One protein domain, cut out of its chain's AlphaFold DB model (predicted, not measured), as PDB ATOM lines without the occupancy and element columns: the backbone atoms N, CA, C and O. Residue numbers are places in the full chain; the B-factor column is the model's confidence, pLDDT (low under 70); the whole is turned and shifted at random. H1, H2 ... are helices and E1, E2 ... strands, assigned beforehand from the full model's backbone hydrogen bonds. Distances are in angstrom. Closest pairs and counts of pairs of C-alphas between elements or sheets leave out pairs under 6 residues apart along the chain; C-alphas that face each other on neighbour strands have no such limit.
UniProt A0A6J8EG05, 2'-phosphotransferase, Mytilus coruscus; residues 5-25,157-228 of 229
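This is residues 5 to 25 and 157 to 228 of the 229 residues of the protein "2'-phosphotransferase" of Mytilus coruscus (UniProt A0A6J8EG05). Two small antiparallel sheets of three strands meet where E3, at the edge of the larger one, comes close to E4, at the edge of the other; helix H1 covers one face of the larger sheet, and short H2 grazes both sheets. The loop of residues 197 to 208 swings away from the mean of the C-alphas, and the ends at the cut, near Gly 25 and Pro 158, make the longest axis. The printed part has 93 residues, with two named helices and six named strands in the order E1 E2 E3 H1 E4 E5 H2 E6; the sheets run E2 E5 E3 and E4 E1 E6. The class is mixed, helices and strands, with under half of the residues in named elements. The whole is compact, with a radius of gyration of the C-alphas of 12.8 A and spans of 39 by 29 by 23 A.

The larger sheet has E2, residues 16 to 21, 13.9 A long; E5, residues 209 to 214, 16.4 A; and E3, residues 167 to 172, 16.5 A, from C-alpha 167 at (119.384, 114.457, 139.296). H1, residues 174 to 183, is 14.5 A long. The other sheet has E4, residues 193 to 196, 10.3 A; E1, residues 5 to 7, from C-alpha 5 at (127.266, 109.402, 140.775); and E6, residues 225 to 227, ending at C-alpha 227 at (131.135, 108.245, 137.239). H2 is residues 215 to 220.

E5 is antiparallel to E2 at 164 degrees, with N 17 and O 212 2.9 A apart, and to E3 at 155 degrees, with N 170 and O 211 2.8 A apart, both within hydrogen-bond range. This sheet is only just strongly twisted, with C-alphas up to 4.1 A off its best plane. H1 is on one face of it, giving two layers, a helix over a sheet, at a height over the sheet of 9.5 A. It lies over E5 and only just not over E3, on which 2 of its C-alphas fall, and runs along the strands, at 4 degrees to E5 on the local plane. The closest C-alphas of E3 and E4 are those of Tyr 169 and Val 196, 5.0 A apart. E1 is antiparallel to E4 and to E6, at 151 degrees each; N 5 and O 195, 2.9 A, and N 226 and O 6, 3.2 A, are within hydrogen-bond range. H2 only grazes each sheet; its closest C-alphas to E3 are those of Val 215 and Gln 167, 5.1 A. Every O i to N i+4 pair is within hydrogen-bond range in H2, and 3 of 6 in H1.

The C-alphas of Gly 25 and Pro 158, the two farthest apart, are 41.0 A apart. Residues 26 to 156 are not printed, and C-alphas 25 and 157 are 40.6 A apart across the cut. Of the links printed whole, E4 to E5 is long, with 12 residues. Mean pLDDT of the printed part is 77.3; 17 residues are under 70, among them residues 5 to 12.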
ATOM      1  N   LEU A   5     126.691 108.068 140.825       42.41
ATOM      2  CA  LEU A   5     127.266 109.402 140.775       42.41
ATOM      3  C   LEU A   5     127.624 109.798 142.198       42.41
ATOM      4  O   LEU A   5     126.780 109.730 143.085       42.41
ATOM      5  N   LEU A   6     128.884 110.132 142.436       46.34
ATOM      6  CA  LEU A   6     129.380 110.420 143.777       46.34
ATOM      7  C   LEU A   6     129.833 111.860 143.916       46.34
ATOM      8  O   LEU A   6     130.575 112.346 143.069       46.34
ATOM      9  N   VAL A   7     129.395 112.501 145.005       47.47
ATOM     10  CA  VAL A   7     129.657 113.909 145.329       47.47
ATOM     11  C   VAL A   7     130.361 114.057 146.692       47.47
ATOM     12  O   VAL A   7     130.334 113.151 147.533       47.47
ATOM     13  N   VAL A   8     131.049 115.202 146.811       47.09
ATOM     14  CA  VAL A   8     131.951 115.782 147.833       47.09
ATOM     15  C   VAL A   8     131.428 115.730 149.284       47.09
ATOM     16  O   VAL A   8     130.305 115.329 149.550       47.09
ATOM     17  N   GLU A   9     132.298 116.103 150.227       51.53
ATOM     18  CA  GLU A   9     132.246 115.986 151.702       51.53
ATOM     19  C   GLU A   9     130.876 116.036 152.367       51.53
ATOM     20  O   GLU A   9     130.597 115.212 153.249       51.53
ATOM     21  N   SER A  10     130.023 116.940 151.906       60.59
ATOM     22  CA  SER A  10     128.637 117.027 152.326       60.59
ATOM     23  C   SER A  10     127.778 117.705 151.269       60.59
ATOM     24  O   SER A  10     128.232 118.669 150.675       60.59
ATOM     25  N   VAL A  11     126.532 117.279 151.078       65.00
ATOM     26  CA  VAL A  11     125.526 117.999 150.284       65.00
ATOM     27  C   VAL A  11     124.494 118.588 151.255       65.00
ATOM     28  O   VAL A  11     123.778 117.812 151.892       65.00
ATOM     29  N   PRO A  12     124.398 119.925 151.392       68.50
ATOM     30  CA  PRO A  12     123.452 120.562 152.307       68.50
ATOM     31  C   PRO A  12     121.998 120.190 152.001       68.50
ATOM     32  O   PRO A  12     121.635 119.978 150.840       68.50
ATOM     33  N   GLN A  13     121.134 120.202 153.022       70.06
ATOM     34  CA  GLN A  13     119.702 119.903 152.867       70.06
ATOM     35  C   GLN A  13     119.022 120.796 151.812       70.06
ATOM     36  O   GLN A  13     118.136 120.348 151.094       70.06
ATOM     37  N   THR A  14     119.485 122.034 151.629       62.25
ATOM     38  CA  THR A  14     118.981 122.980 150.616       62.25
ATOM     39  C   THR A  14     119.177 122.525 149.161       62.25
ATOM     40  O   THR A  14     118.840 123.264 148.233       62.25
ATOM     41  N   ARG A  15     119.801 121.368 148.930       69.75
ATOM     42  CA  ARG A  15     119.975 120.734 147.612       69.75
ATOM     43  C   ARG A  15     119.126 119.480 147.441       69.75
ATOM     44  O   ARG A  15     119.147 118.871 146.371       69.75
ATOM     45  N   VAL A  16     118.382 119.102 148.475       72.06
ATOM     46  CA  VAL A  16     117.334 118.100 148.366       72.06
ATOM     47  C   VAL A  16     116.208 118.727 147.556       72.06
ATOM     48  O   VAL A  16     115.537 119.645 148.022       72.06
ATOM     49  N   ALA A  17     116.058 118.270 146.317       69.69
ATOM     50  CA  ALA A  17     114.992 118.723 145.437       69.69
ATOM     51  C   ALA A  17     113.643 118.225 145.964       69.69
ATOM     52  O   ALA A  17     112.683 118.982 146.053       69.69
ATOM     53  N   GLU A  18     113.599 116.950 146.350       81.12
ATOM     54  CA  GLU A  18     112.389 116.250 146.764       81.12
ATOM     55  C   GLU A  18     112.741 115.062 147.676       81.12
ATOM     56  O   GLU A  18     113.823 114.474 147.575       81.12
ATOM     57  N   VAL A  19     111.805 114.685 148.551       79.44
ATOM     58  CA  VAL A  19     111.915 113.516 149.436       79.44
ATOM     59  C   VAL A  19     110.624 112.725 149.361       79.44
ATOM     60  O   VAL A  19     109.542 113.301 149.459       79.44
ATOM     61  N   SER A  20     110.735 111.409 149.228       81.56
ATOM     62  CA  SER A  20     109.587 110.510 149.261       81.56
ATOM     63  C   SER A  20     109.864 109.286 150.127       81.56
ATOM     64  O   SER A  20     111.002 108.827 150.271       81.56
ATOM     65  N   THR A  21     108.806 108.757 150.734       82.00
ATOM     66  CA  THR A  21     108.840 107.461 151.407       82.00
ATOM     67  C   THR A  21     108.517 106.366 150.405       82.00
ATOM     68  O   THR A  21     107.660 106.512 149.536       82.00
ATOM     69  N   LEU A  22     109.215 105.240 150.527       79.62
ATOM     70  CA  LEU A  22     108.984 104.079 149.666       79.62
ATOM     71  C   LEU A  22     107.832 103.194 150.177       79.62
ATOM     72  O   LEU A  22     107.360 102.321 149.452       79.62
ATOM     73  N   ASN A  23     107.358 103.440 151.405       73.88
ATOM     74  CA  ASN A  23     106.237 102.740 152.029       73.88
ATOM     75  C   ASN A  23     104.978 103.635 152.023       73.88
ATOM     76  O   ASN A  23     105.010 104.678 152.678       73.88
ATOM     77  N   PRO A  24     103.857 103.222 151.390       53.78
ATOM     78  CA  PRO A  24     102.658 104.054 151.170       53.78
ATOM     79  C   PRO A  24     101.894 104.589 152.403       53.78
ATOM     80  O   PRO A  24     100.805 105.125 152.242       53.78
ATOM     81  N   GLY A  25     102.409 104.444 153.625       54.59
ATOM     82  CA  GLY A  25     101.756 104.898 154.865       54.59
ATOM     83  C   GLY A  25     102.679 105.639 155.833       54.59
ATOM     84  O   GLY A  25     102.306 105.863 156.979       54.59
ATOM     85  N   ILE A 157     139.420 109.704 137.616       60.41
ATOM     86  CA  ILE A 157     138.054 109.369 137.262       60.41
ATOM     87  C   ILE A 157     137.552 110.634 136.571       60.41
ATOM     88  O   ILE A 157     137.583 111.690 137.212       60.41
ATOM     89  N   PRO A 158     137.134 110.565 135.292       61.94
ATOM     90  CA  PRO A 158     136.684 111.750 134.579       61.94
ATOM     91  C   PRO A 158     135.604 112.443 135.396       61.94
ATOM     92  O   PRO A 158     134.717 111.779 135.929       61.94
ATOM     93  N   LEU A 159     135.679 113.762 135.537       70.75
ATOM     94  CA  LEU A 159     134.564 114.486 136.129       70.75
ATOM     95  C   LEU A 159     133.350 114.300 135.220       70.75
ATOM     96  O   LEU A 159     133.473 114.362 133.999       70.75
ATOM     97  N   VAL A 160     132.188 114.052 135.818       73.00
ATOM     98  CA  VAL A 160     130.932 114.132 135.070       73.00
ATOM     99  C   VAL A 160     130.731 115.580 134.669       73.00
ATOM    100  O   VAL A 160     130.805 116.475 135.519       73.00
ATOM    101  N   GLU A 161     130.500 115.789 133.379       76.38
ATOM    102  CA  GLU A 161     130.388 117.122 132.811       76.38
ATOM    103  C   GLU A 161     129.171 117.852 133.380       76.38
ATOM    104  O   GLU A 161     128.178 117.253 133.823       76.38
ATOM    105  N   LYS A 162     129.235 119.187 133.373       76.19
ATOM    106  CA  LYS A 162     128.091 119.997 133.805       76.19
ATOM    107  C   LYS A 162     126.877 119.663 132.941       76.19
ATOM    108  O   LYS A 162     126.963 119.662 131.715       76.19
ATOM    109  N   ASN A 163     125.734 119.448 133.589       75.50
ATOM    110  CA  ASN A 163     124.448 119.109 132.963       75.50
ATOM    111  C   ASN A 163     124.349 117.698 132.355       75.50
ATOM    112  O   ASN A 163     123.299 117.362 131.809       75.50
ATOM    113  N   GLU A 164     125.381 116.855 132.458       81.00
ATOM    114  CA  GLU A 164     125.290 115.458 132.008       81.00
ATOM    115  C   GLU A 164     124.330 114.652 132.900       81.00
ATOM    116  O   GLU A 164     123.544 113.832 132.422       81.00
ATOM    117  N   VAL A 165     124.350 114.924 134.208       79.88
ATOM    118  CA  VAL A 165     123.407 114.361 135.176       79.88
ATOM    119  C   VAL A 165     122.696 115.493 135.898       79.88
ATOM    120  O   VAL A 165     123.312 116.261 136.629       79.88
ATOM    121  N   LEU A 166     121.380 115.573 135.711       83.50
ATOM    122  CA  LEU A 166     120.555 116.600 136.349       83.50
ATOM    123  C   LEU A 166     120.186 116.224 137.787       83.50
ATOM    124  O   LEU A 166     120.171 117.073 138.673       83.50
ATOM    125  N   GLN A 167     119.926 114.936 138.030       84.88
ATOM    126  CA  GLN A 167     119.384 114.457 139.296       84.88
ATOM    127  C   GLN A 167     120.077 113.183 139.779       84.88
ATOM    128  O   GLN A 167     120.341 112.258 139.007       84.88
ATOM    129  N   GLY A 168     120.333 113.137 141.084       86.00
ATOM    130  CA  GLY A 168     120.838 111.976 141.804       86.00
ATOM    131  C   GLY A 168     119.839 111.499 142.854       86.00
ATOM    132  O   GLY A 168     119.026 112.272 143.353       86.00
ATOM    133  N   TYR A 169     119.913 110.224 143.203       87.31
ATOM    134  CA  TYR A 169     119.042 109.578 144.176       87.31
ATOM    135  C   TYR A 169     119.896 108.949 145.272       87.31
ATOM    136  O   TYR A 169     120.789 108.141 144.993       87.31
ATOM    137  N   HIS A 170     119.615 109.301 146.520       87.44
ATOM    138  CA  HIS A 170     120.172 108.650 147.694       87.44
ATOM    139  C   HIS A 170     119.063 107.898 148.423       87.44
ATOM    140  O   HIS A 170     118.042 108.475 148.787       87.44
ATOM    141  N   TYR A 171     119.274 106.606 148.650       88.62
ATOM    142  CA  TYR A 171     118.326 105.760 149.361       88.62
ATOM    143  C   TYR A 171     118.839 105.467 150.758       88.62
ATOM    144  O   TYR A 171     119.973 105.006 150.924       88.62
ATOM    145  N   THR A 172     118.000 105.716 151.753       88.81
ATOM    146  CA  THR A 172     118.392 105.656 153.159       88.81
ATOM    147  C   THR A 172     117.283 105.081 154.035       88.81
ATOM    148  O   THR A 172     116.201 104.730 153.553       88.81
ATOM    149  N   THR A 173     117.579 104.927 155.323       90.44
ATOM    150  CA  THR A 173     116.598 104.510 156.332       90.44
ATOM    151  C   THR A 173     115.891 105.733 156.899       90.44
ATOM    152  O   THR A 173     116.437 106.837 156.917       90.44
ATOM    153  N   MET A 174     114.698 105.538 157.442       86.62
ATOM    154  CA  MET A 174     113.923 106.603 158.068       86.62
ATOM    155  C   MET A 174     114.633 107.115 159.338       86.62
ATOM    156  O   MET A 174     114.476 108.270 159.722       86.62
ATOM    157  N   ALA A 175     115.431 106.274 160.008       87.31
ATOM    158  CA  ALA A 175     116.265 106.697 161.137       87.31
ATOM    159  C   ALA A 175     117.383 107.650 160.683       87.31
ATOM    160  O   ALA A 175     117.556 108.726 161.247       87.31
ATOM    161  N   SER A 176     118.095 107.293 159.611       87.25
ATOM    162  CA  SER A 176     119.130 108.147 159.023       87.25
ATOM    163  C   SER A 176     118.558 109.445 158.448       87.25
ATOM    164  O   SER A 176     119.204 110.482 158.561       87.25
ATOM    165  N   TRP A 177     117.349 109.414 157.871       88.56
ATOM    166  CA  TRP A 177     116.697 110.612 157.338       88.56
ATOM    167  C   TRP A 177     116.507 111.711 158.393       88.56
ATOM    168  O   TRP A 177     116.702 112.875 158.062       88.56
ATOM    169  N   GLY A 178     116.222 111.364 159.655       85.31
ATOM    170  CA  GLY A 178     116.107 112.351 160.738       85.31
ATOM    171  C   GLY A 178     117.343 113.250 160.851       85.31
ATOM    172  O   GLY A 178     117.217 114.468 160.845       85.31
ATOM    173  N   HIS A 179     118.537 112.655 160.822       84.94
ATOM    174  CA  HIS A 179     119.802 113.397 160.841       84.94
ATOM    175  C   HIS A 179     120.080 114.121 159.519       84.94
ATOM    176  O   HIS A 179     120.506 115.272 159.507       84.94
ATOM    177  N   LEU A 180     119.814 113.463 158.386       85.12
ATOM    178  CA  LEU A 180     120.053 114.035 157.056       85.12
ATOM    179  C   LEU A 180     119.186 115.263 156.772       85.12
ATOM    180  O   LEU A 180     119.612 116.155 156.038       85.12
ATOM    181  N   LYS A 181     117.980 115.309 157.342       83.06
ATOM    182  CA  LYS A 181     117.085 116.459 157.247       83.06
ATOM    183  C   LYS A 181     117.698 117.687 157.912       83.06
ATOM    184  O   LYS A 181     117.474 118.779 157.429       83.06
ATOM    185  N   GLU A 182     118.479 117.536 158.973       82.62
ATOM    186  CA  GLU A 182     119.071 118.676 159.685       82.62
ATOM    187  C   GLU A 182     120.470 119.019 159.160       82.62
ATOM    188  O   GLU A 182     120.794 120.183 158.942       82.62
ATOM    189  N   GLU A 183     121.296 118.004 158.904       83.31
ATOM    190  CA  GLU A 183     122.721 118.178 158.594       83.31
ATOM    191  C   GLU A 183     123.051 118.115 157.094       83.31
ATOM    192  O   GLU A 183     124.165 118.446 156.681       83.31
ATOM    193  N   GLY A 184     122.107 117.671 156.261       84.06
ATOM    194  CA  GLY A 184     122.379 117.288 154.879       84.06
ATOM    195  C   GLY A 184     123.108 115.943 154.760       84.06
ATOM    196  O   GLY A 184     123.419 115.262 155.736       84.06
ATOM    197  N   LEU A 185     123.381 115.529 153.522       84.12
ATOM    198  CA  LEU A 185     124.132 114.305 153.235       84.12
ATOM    199  C   LEU A 185     125.606 114.509 153.532       84.12
ATOM    200  O   LEU A 185     126.171 115.537 153.186       84.12
ATOM    201  N   ARG A 186     126.253 113.511 154.130       80.94
ATOM    202  CA  ARG A 186     127.681 113.541 154.462       80.94
ATOM    203  C   ARG A 186     128.323 112.224 154.058       80.94
ATOM    204  O   ARG A 186     127.650 111.200 153.944       80.94
ATOM    205  N   LYS A 187     129.641 112.232 153.865       76.00
ATOM    206  CA  LYS A 187     130.410 111.028 153.503       76.00
ATOM    207  C   LYS A 187     130.296 109.879 154.520       76.00
ATOM    208  O   LYS A 187     130.401 108.723 154.123       76.00
ATOM    209  N   ILE A 188     130.112 110.194 155.808       74.19
ATOM    210  CA  ILE A 188     130.032 109.249 156.944       74.19
ATOM    211  C   ILE A 188     131.140 108.181 156.857       74.19
ATOM    212  O   ILE A 188     130.902 107.016 156.538       74.19
ATOM    213  N   GLY A 189     132.388 108.612 157.070       77.38
ATOM    214  CA  GLY A 189     133.564 107.732 157.092       77.38
ATOM    215  C   GLY A 189     133.968 107.140 155.739       77.38
ATOM    216  O   GLY A 189     134.903 106.353 155.690       77.38
ATOM    217  N   ARG A 190     133.288 107.489 154.640       76.94
ATOM    218  CA  ARG A 190     133.672 107.092 153.279       76.94
ATOM    219  C   ARG A 190     134.465 108.189 152.587       76.94
ATOM    220  O   ARG A 190     134.402 109.354 152.960       76.94
ATOM    221  N   GLN A 191     135.152 107.842 151.510       76.38
ATOM    222  CA  GLN A 191     135.831 108.822 150.669       76.38
ATOM    223  C   GLN A 191     134.831 109.705 149.900       76.38
ATOM    224  O   GLN A 191     135.148 110.855 149.604       76.38
ATOM    225  N   TYR A 192     133.612 109.208 149.640       76.62
ATOM    226  CA  TYR A 192     132.588 109.868 148.820       76.62
ATOM    227  C   TYR A 192     131.144 109.457 149.198       76.62
ATOM    228  O   TYR A 192     130.936 108.372 149.752       76.62
ATOM    229  N   ILE A 193     130.141 110.279 148.840       80.31
ATOM    230  CA  ILE A 193     128.703 110.002 149.054       80.31
ATOM    231  C   ILE A 193     128.110 109.236 147.858       80.31
ATOM    232  O   ILE A 193     128.097 109.791 146.762       80.31
ATOM    233  N   PRO A 194     127.579 108.008 148.030       78.19
ATOM    234  CA  PRO A 194     126.972 107.232 146.946       78.19
ATOM    235  C   PRO A 194     125.593 107.767 146.535       78.19
ATOM    236  O   PRO A 194     124.665 107.743 147.350       78.19
ATOM    237  N   LEU A 195     125.440 108.144 145.260       81.62
ATOM    238  CA  LEU A 195     124.146 108.389 144.608       81.62
ATOM    239  C   LEU A 195     123.941 107.430 143.434       81.62
ATOM    240  O   LEU A 195     124.895 106.918 142.847       81.62
ATOM    241  N   VAL A 196     122.682 107.227 143.067       81.50
ATOM    242  CA  VAL A 196     122.265 106.577 141.820       81.50
ATOM    243  C   VAL A 196     121.767 107.664 140.872       81.50
ATOM    244  O   VAL A 196     121.143 108.609 141.330       81.50
ATOM    245  N   ASN A 197     122.013 107.568 139.567       78.06
ATOM    246  CA  ASN A 197     121.513 108.560 138.598       78.06
ATOM    247  C   ASN A 197     120.190 108.160 137.913       78.06
ATOM    248  O   ASN A 197     119.688 108.874 137.048       78.06
ATOM    249  N   LYS A 198     119.631 107.002 138.278       80.38
ATOM    250  CA  LYS A 198     118.341 106.491 137.805       80.38
ATOM    251  C   LYS A 198     117.639 105.764 138.939       80.38
ATOM    252  O   LYS A 198     118.282 105.020 139.680       80.38
ATOM    253  N   VAL A 199     116.324 105.924 139.022       82.12
ATOM    254  CA  VAL A 199     115.499 105.136 139.941       82.12
ATOM    255  C   VAL A 199     115.635 103.652 139.566       82.12
ATOM    256  O   VAL A 199     115.530 103.307 138.383       82.12
ATOM    257  N   PRO A 200     115.938 102.760 140.521       81.00
ATOM    258  CA  PRO A 200     116.070 101.340 140.247       81.00
ATOM    259  C   PRO A 200     114.696 100.697 140.029       81.00
ATOM    260  O   PRO A 200     113.702 101.102 140.621       81.00
ATOM    261  N   ASN A 201     114.654  99.621 139.241       80.56
ATOM    262  CA  ASN A 201     113.420  98.855 139.018       80.56
ATOM    263  C   ASN A 201     112.937  98.114 140.279       80.56
ATOM    264  O   ASN A 201     111.793  97.678 140.342       80.56
ATOM    265  N   SER A 202     113.822  97.918 141.259       80.81
ATOM    266  CA  SER A 202     113.498  97.331 142.555       80.81
ATOM    267  C   SER A 202     114.347  97.957 143.659       80.81
ATOM    268  O   SER A 202     115.533  98.249 143.474       80.81
ATOM    269  N   PHE A 203     113.732  98.161 144.822       82.75
ATOM    270  CA  PHE A 203     114.385  98.739 145.993       82.75
ATOM    271  C   PHE A 203     114.891  97.642 146.928       82.75
ATOM    272  O   PHE A 203     114.352  96.533 146.981       82.75
ATOM    273  N   LYS A 204     115.956  97.937 147.678       82.56
ATOM    274  CA  LYS A 204     116.431  97.021 148.718       82.56
ATOM    275  C   LYS A 204     115.462  97.046 149.906       82.56
ATOM    276  O   LYS A 204     114.969  98.121 150.226       82.56
ATOM    277  N   PRO A 205     115.279  95.930 150.639       81.50
ATOM    278  CA  PRO A 205     114.317  95.874 151.747       81.50
ATOM    279  C   PRO A 205     114.541  96.888 152.878       81.50
ATOM    280  O   PRO A 205     113.622  97.169 153.629       81.50
ATOM    281  N   HIS A 206     115.764  97.403 153.034       82.62
ATOM    282  CA  HIS A 206     116.115  98.393 154.061       82.62
ATOM    283  C   HIS A 206     116.074  99.840 153.552       82.62
ATOM    284  O   HIS A 206     116.448 100.750 154.285       82.62
ATOM    285  N   TRP A 207     115.720 100.066 152.287       89.69
ATOM    286  CA  TRP A 207     115.522 101.412 151.763       89.69
ATOM    287  C   TRP A 207     114.100 101.849 152.076       89.69
ATOM    288  O   TRP A 207     113.144 101.215 151.641       89.69
ATOM    289  N   GLU A 208     113.981 102.929 152.839       89.56
ATOM    290  CA  GLU A 208     112.699 103.442 153.325       89.56
ATOM    291  C   GLU A 208     112.421 104.848 152.788       89.56
ATOM    292  O   GLU A 208     111.264 105.213 152.586       89.56
ATOM    293  N   VAL A 209     113.481 105.622 152.537       89.31
ATOM    294  CA  VAL A 209     113.415 107.015 152.086       89.31
ATOM    295  C   VAL A 209     114.255 107.190 150.825       89.31
ATOM    296  O   VAL A 209     115.418 106.776 150.784       89.31
ATOM    297  N   GLU A 210     113.669 107.822 149.809       91.88
ATOM    298  CA  GLU A 210     114.354 108.339 148.626       91.88
ATOM    299  C   GLU A 210     114.592 109.842 148.803       91.88
ATOM    300  O   GLU A 210     113.656 110.621 148.979       91.88
ATOM    301  N   VAL A 211     115.857 110.248 148.738       89.62
ATOM    302  CA  VAL A 211     116.286 111.647 148.749       89.62
ATOM    303  C   VAL A 211     116.769 111.998 147.347       89.62
ATOM    304  O   VAL A 211     117.754 111.432 146.863       89.62
ATOM    305  N   ARG A 212     116.075 112.922 146.682       90.12
ATOM    306  CA  ARG A 212     116.422 113.409 145.341       90.12
ATOM    307  C   ARG A 212     117.316 114.629 145.461       90.12
ATOM    308  O   ARG A 212     116.996 115.572 146.179       90.12
ATOM    309  N   ILE A 213     118.431 114.614 144.749       87.19
ATOM    310  CA  ILE A 213     119.451 115.657 144.786       87.19
ATOM    311  C   ILE A 213     119.509 116.335 143.430       87.19
ATOM    312  O   ILE A 213     119.666 115.660 142.412       87.19
ATOM    313  N   ASP A 214     119.444 117.662 143.440       87.38
ATOM    314  CA  ASP A 214     119.722 118.494 142.273       87.38
ATOM    315  C   ASP A 214     121.241 118.537 142.031       87.38
ATOM    316  O   ASP A 214     121.986 119.292 142.665       87.38
ATOM    317  N   VAL A 215     121.712 117.650 141.152       83.25
ATOM    318  CA  VAL A 215     123.139 117.494 140.839       83.25
ATOM    319  C   VAL A 215     123.641 118.694 140.053       83.25
ATOM    320  O   VAL A 215     124.745 119.164 140.313       83.25
ATOM    321  N   GLN A 216     122.828 119.226 139.139       82.75
ATOM    322  CA  GLN A 216     123.185 120.396 138.344       82.75
ATOM    323  C   GLN A 216     123.467 121.603 139.248       82.75
ATOM    324  O   GLN A 216     124.499 122.265 139.114       82.75
ATOM    325  N   ARG A 217     122.580 121.863 140.212       83.44
ATOM    326  CA  ARG A 217     122.765 122.937 141.190       83.44
ATOM    327  C   ARG A 217     123.961 122.689 142.098       83.44
ATOM    328  O   ARG A 217     124.682 123.634 142.402       83.44
ATOM    329  N   ALA A 218     124.197 121.445 142.512       83.19
ATOM    330  CA  ALA A 218     125.402 121.109 143.260       83.19
ATOM    331  C   ALA A 218     126.666 121.428 142.431       83.19
ATOM    332  O   ALA A 218     127.543 122.154 142.892       83.19
ATOM    333  N   GLN A 219     126.753 120.992 141.174       81.69
ATOM    334  CA  GLN A 219     127.905 121.280 140.307       81.69
ATOM    335  C   GLN A 219     128.122 122.783 140.051       81.69
ATOM    336  O   GLN A 219     129.259 123.221 139.860       81.69
ATOM    337  N   ALA A 220     127.056 123.592 140.032       82.88
ATOM    338  CA  ALA A 220     127.156 125.049 139.908       82.88
ATOM    339  C   ALA A 220     127.845 125.712 141.118       82.88
ATOM    340  O   ALA A 220     128.379 126.811 140.989       82.88
ATOM    341  N   GLU A 221     127.871 125.030 142.261       77.94
ATOM    342  CA  GLU A 221     128.450 125.481 143.530       77.94
ATOM    343  C   GLU A 221     129.748 124.728 143.877       77.94
ATOM    344  O   GLU A 221     130.097 124.584 145.044       77.94
ATOM    345  N   ASP A 222     130.456 124.244 142.851       74.06
ATOM    346  CA  ASP A 222     131.764 123.573 142.936       74.06
ATOM    347  C   ASP A 222     131.756 122.167 143.577       74.06
ATOM    348  O   ASP A 222     132.796 121.586 143.899       74.06
ATOM    349  N   TYR A 223     130.579 121.542 143.688       75.50
ATOM    350  CA  TYR A 223     130.494 120.127 144.033       75.50
ATOM    351  C   TYR A 223     130.878 119.247 142.835       75.50
ATOM    352  O   TYR A 223     130.172 119.169 141.832       75.50
ATOM    353  N   ARG A 224     131.998 118.532 142.961       75.25
ATOM    354  CA  ARG A 224     132.493 117.588 141.952       75.25
ATOM    355  C   ARG A 224     131.709 116.281 141.966       75.25
ATOM    356  O   ARG A 224     131.432 115.734 143.033       75.25
ATOM    357  N   SER A 225     131.427 115.766 140.777       72.19
ATOM    358  CA  SER A 225     130.734 114.499 140.547       72.19
ATOM    359  C   SER A 225     131.573 113.564 139.684       72.19
ATOM    360  O   SER A 225     132.170 114.012 138.707       72.19
ATOM    361  N   PHE A 226     131.570 112.271 140.005       71.81
ATOM    362  CA  PHE A 226     132.366 111.261 139.300       71.81
ATOM    363  C   PHE A 226     131.501 110.068 138.860       71.81
ATOM    364  O   PHE A 226     130.635 109.645 139.639       71.81
ATOM    365  N   PRO A 227     131.730 109.497 137.661       65.75
ATOM    366  CA  PRO A 227     131.135 108.245 137.239       65.75
ATOM    367  C   PRO A 227     131.736 107.082 138.033       65.75
ATOM    368  O   PRO A 227     132.908 107.079 138.409       65.75
ATOM    369  N   VAL A 228     130.929 106.056 138.276       59.09
ATOM    370  CA  VAL A 228     131.412 104.792 138.839       59.09
ATOM    371  C   VAL A 228     131.807 103.845 137.707       59.09
ATOM    372  O   VAL A 228     131.012 103.631 136.794       59.09
TER     373      VAL A 228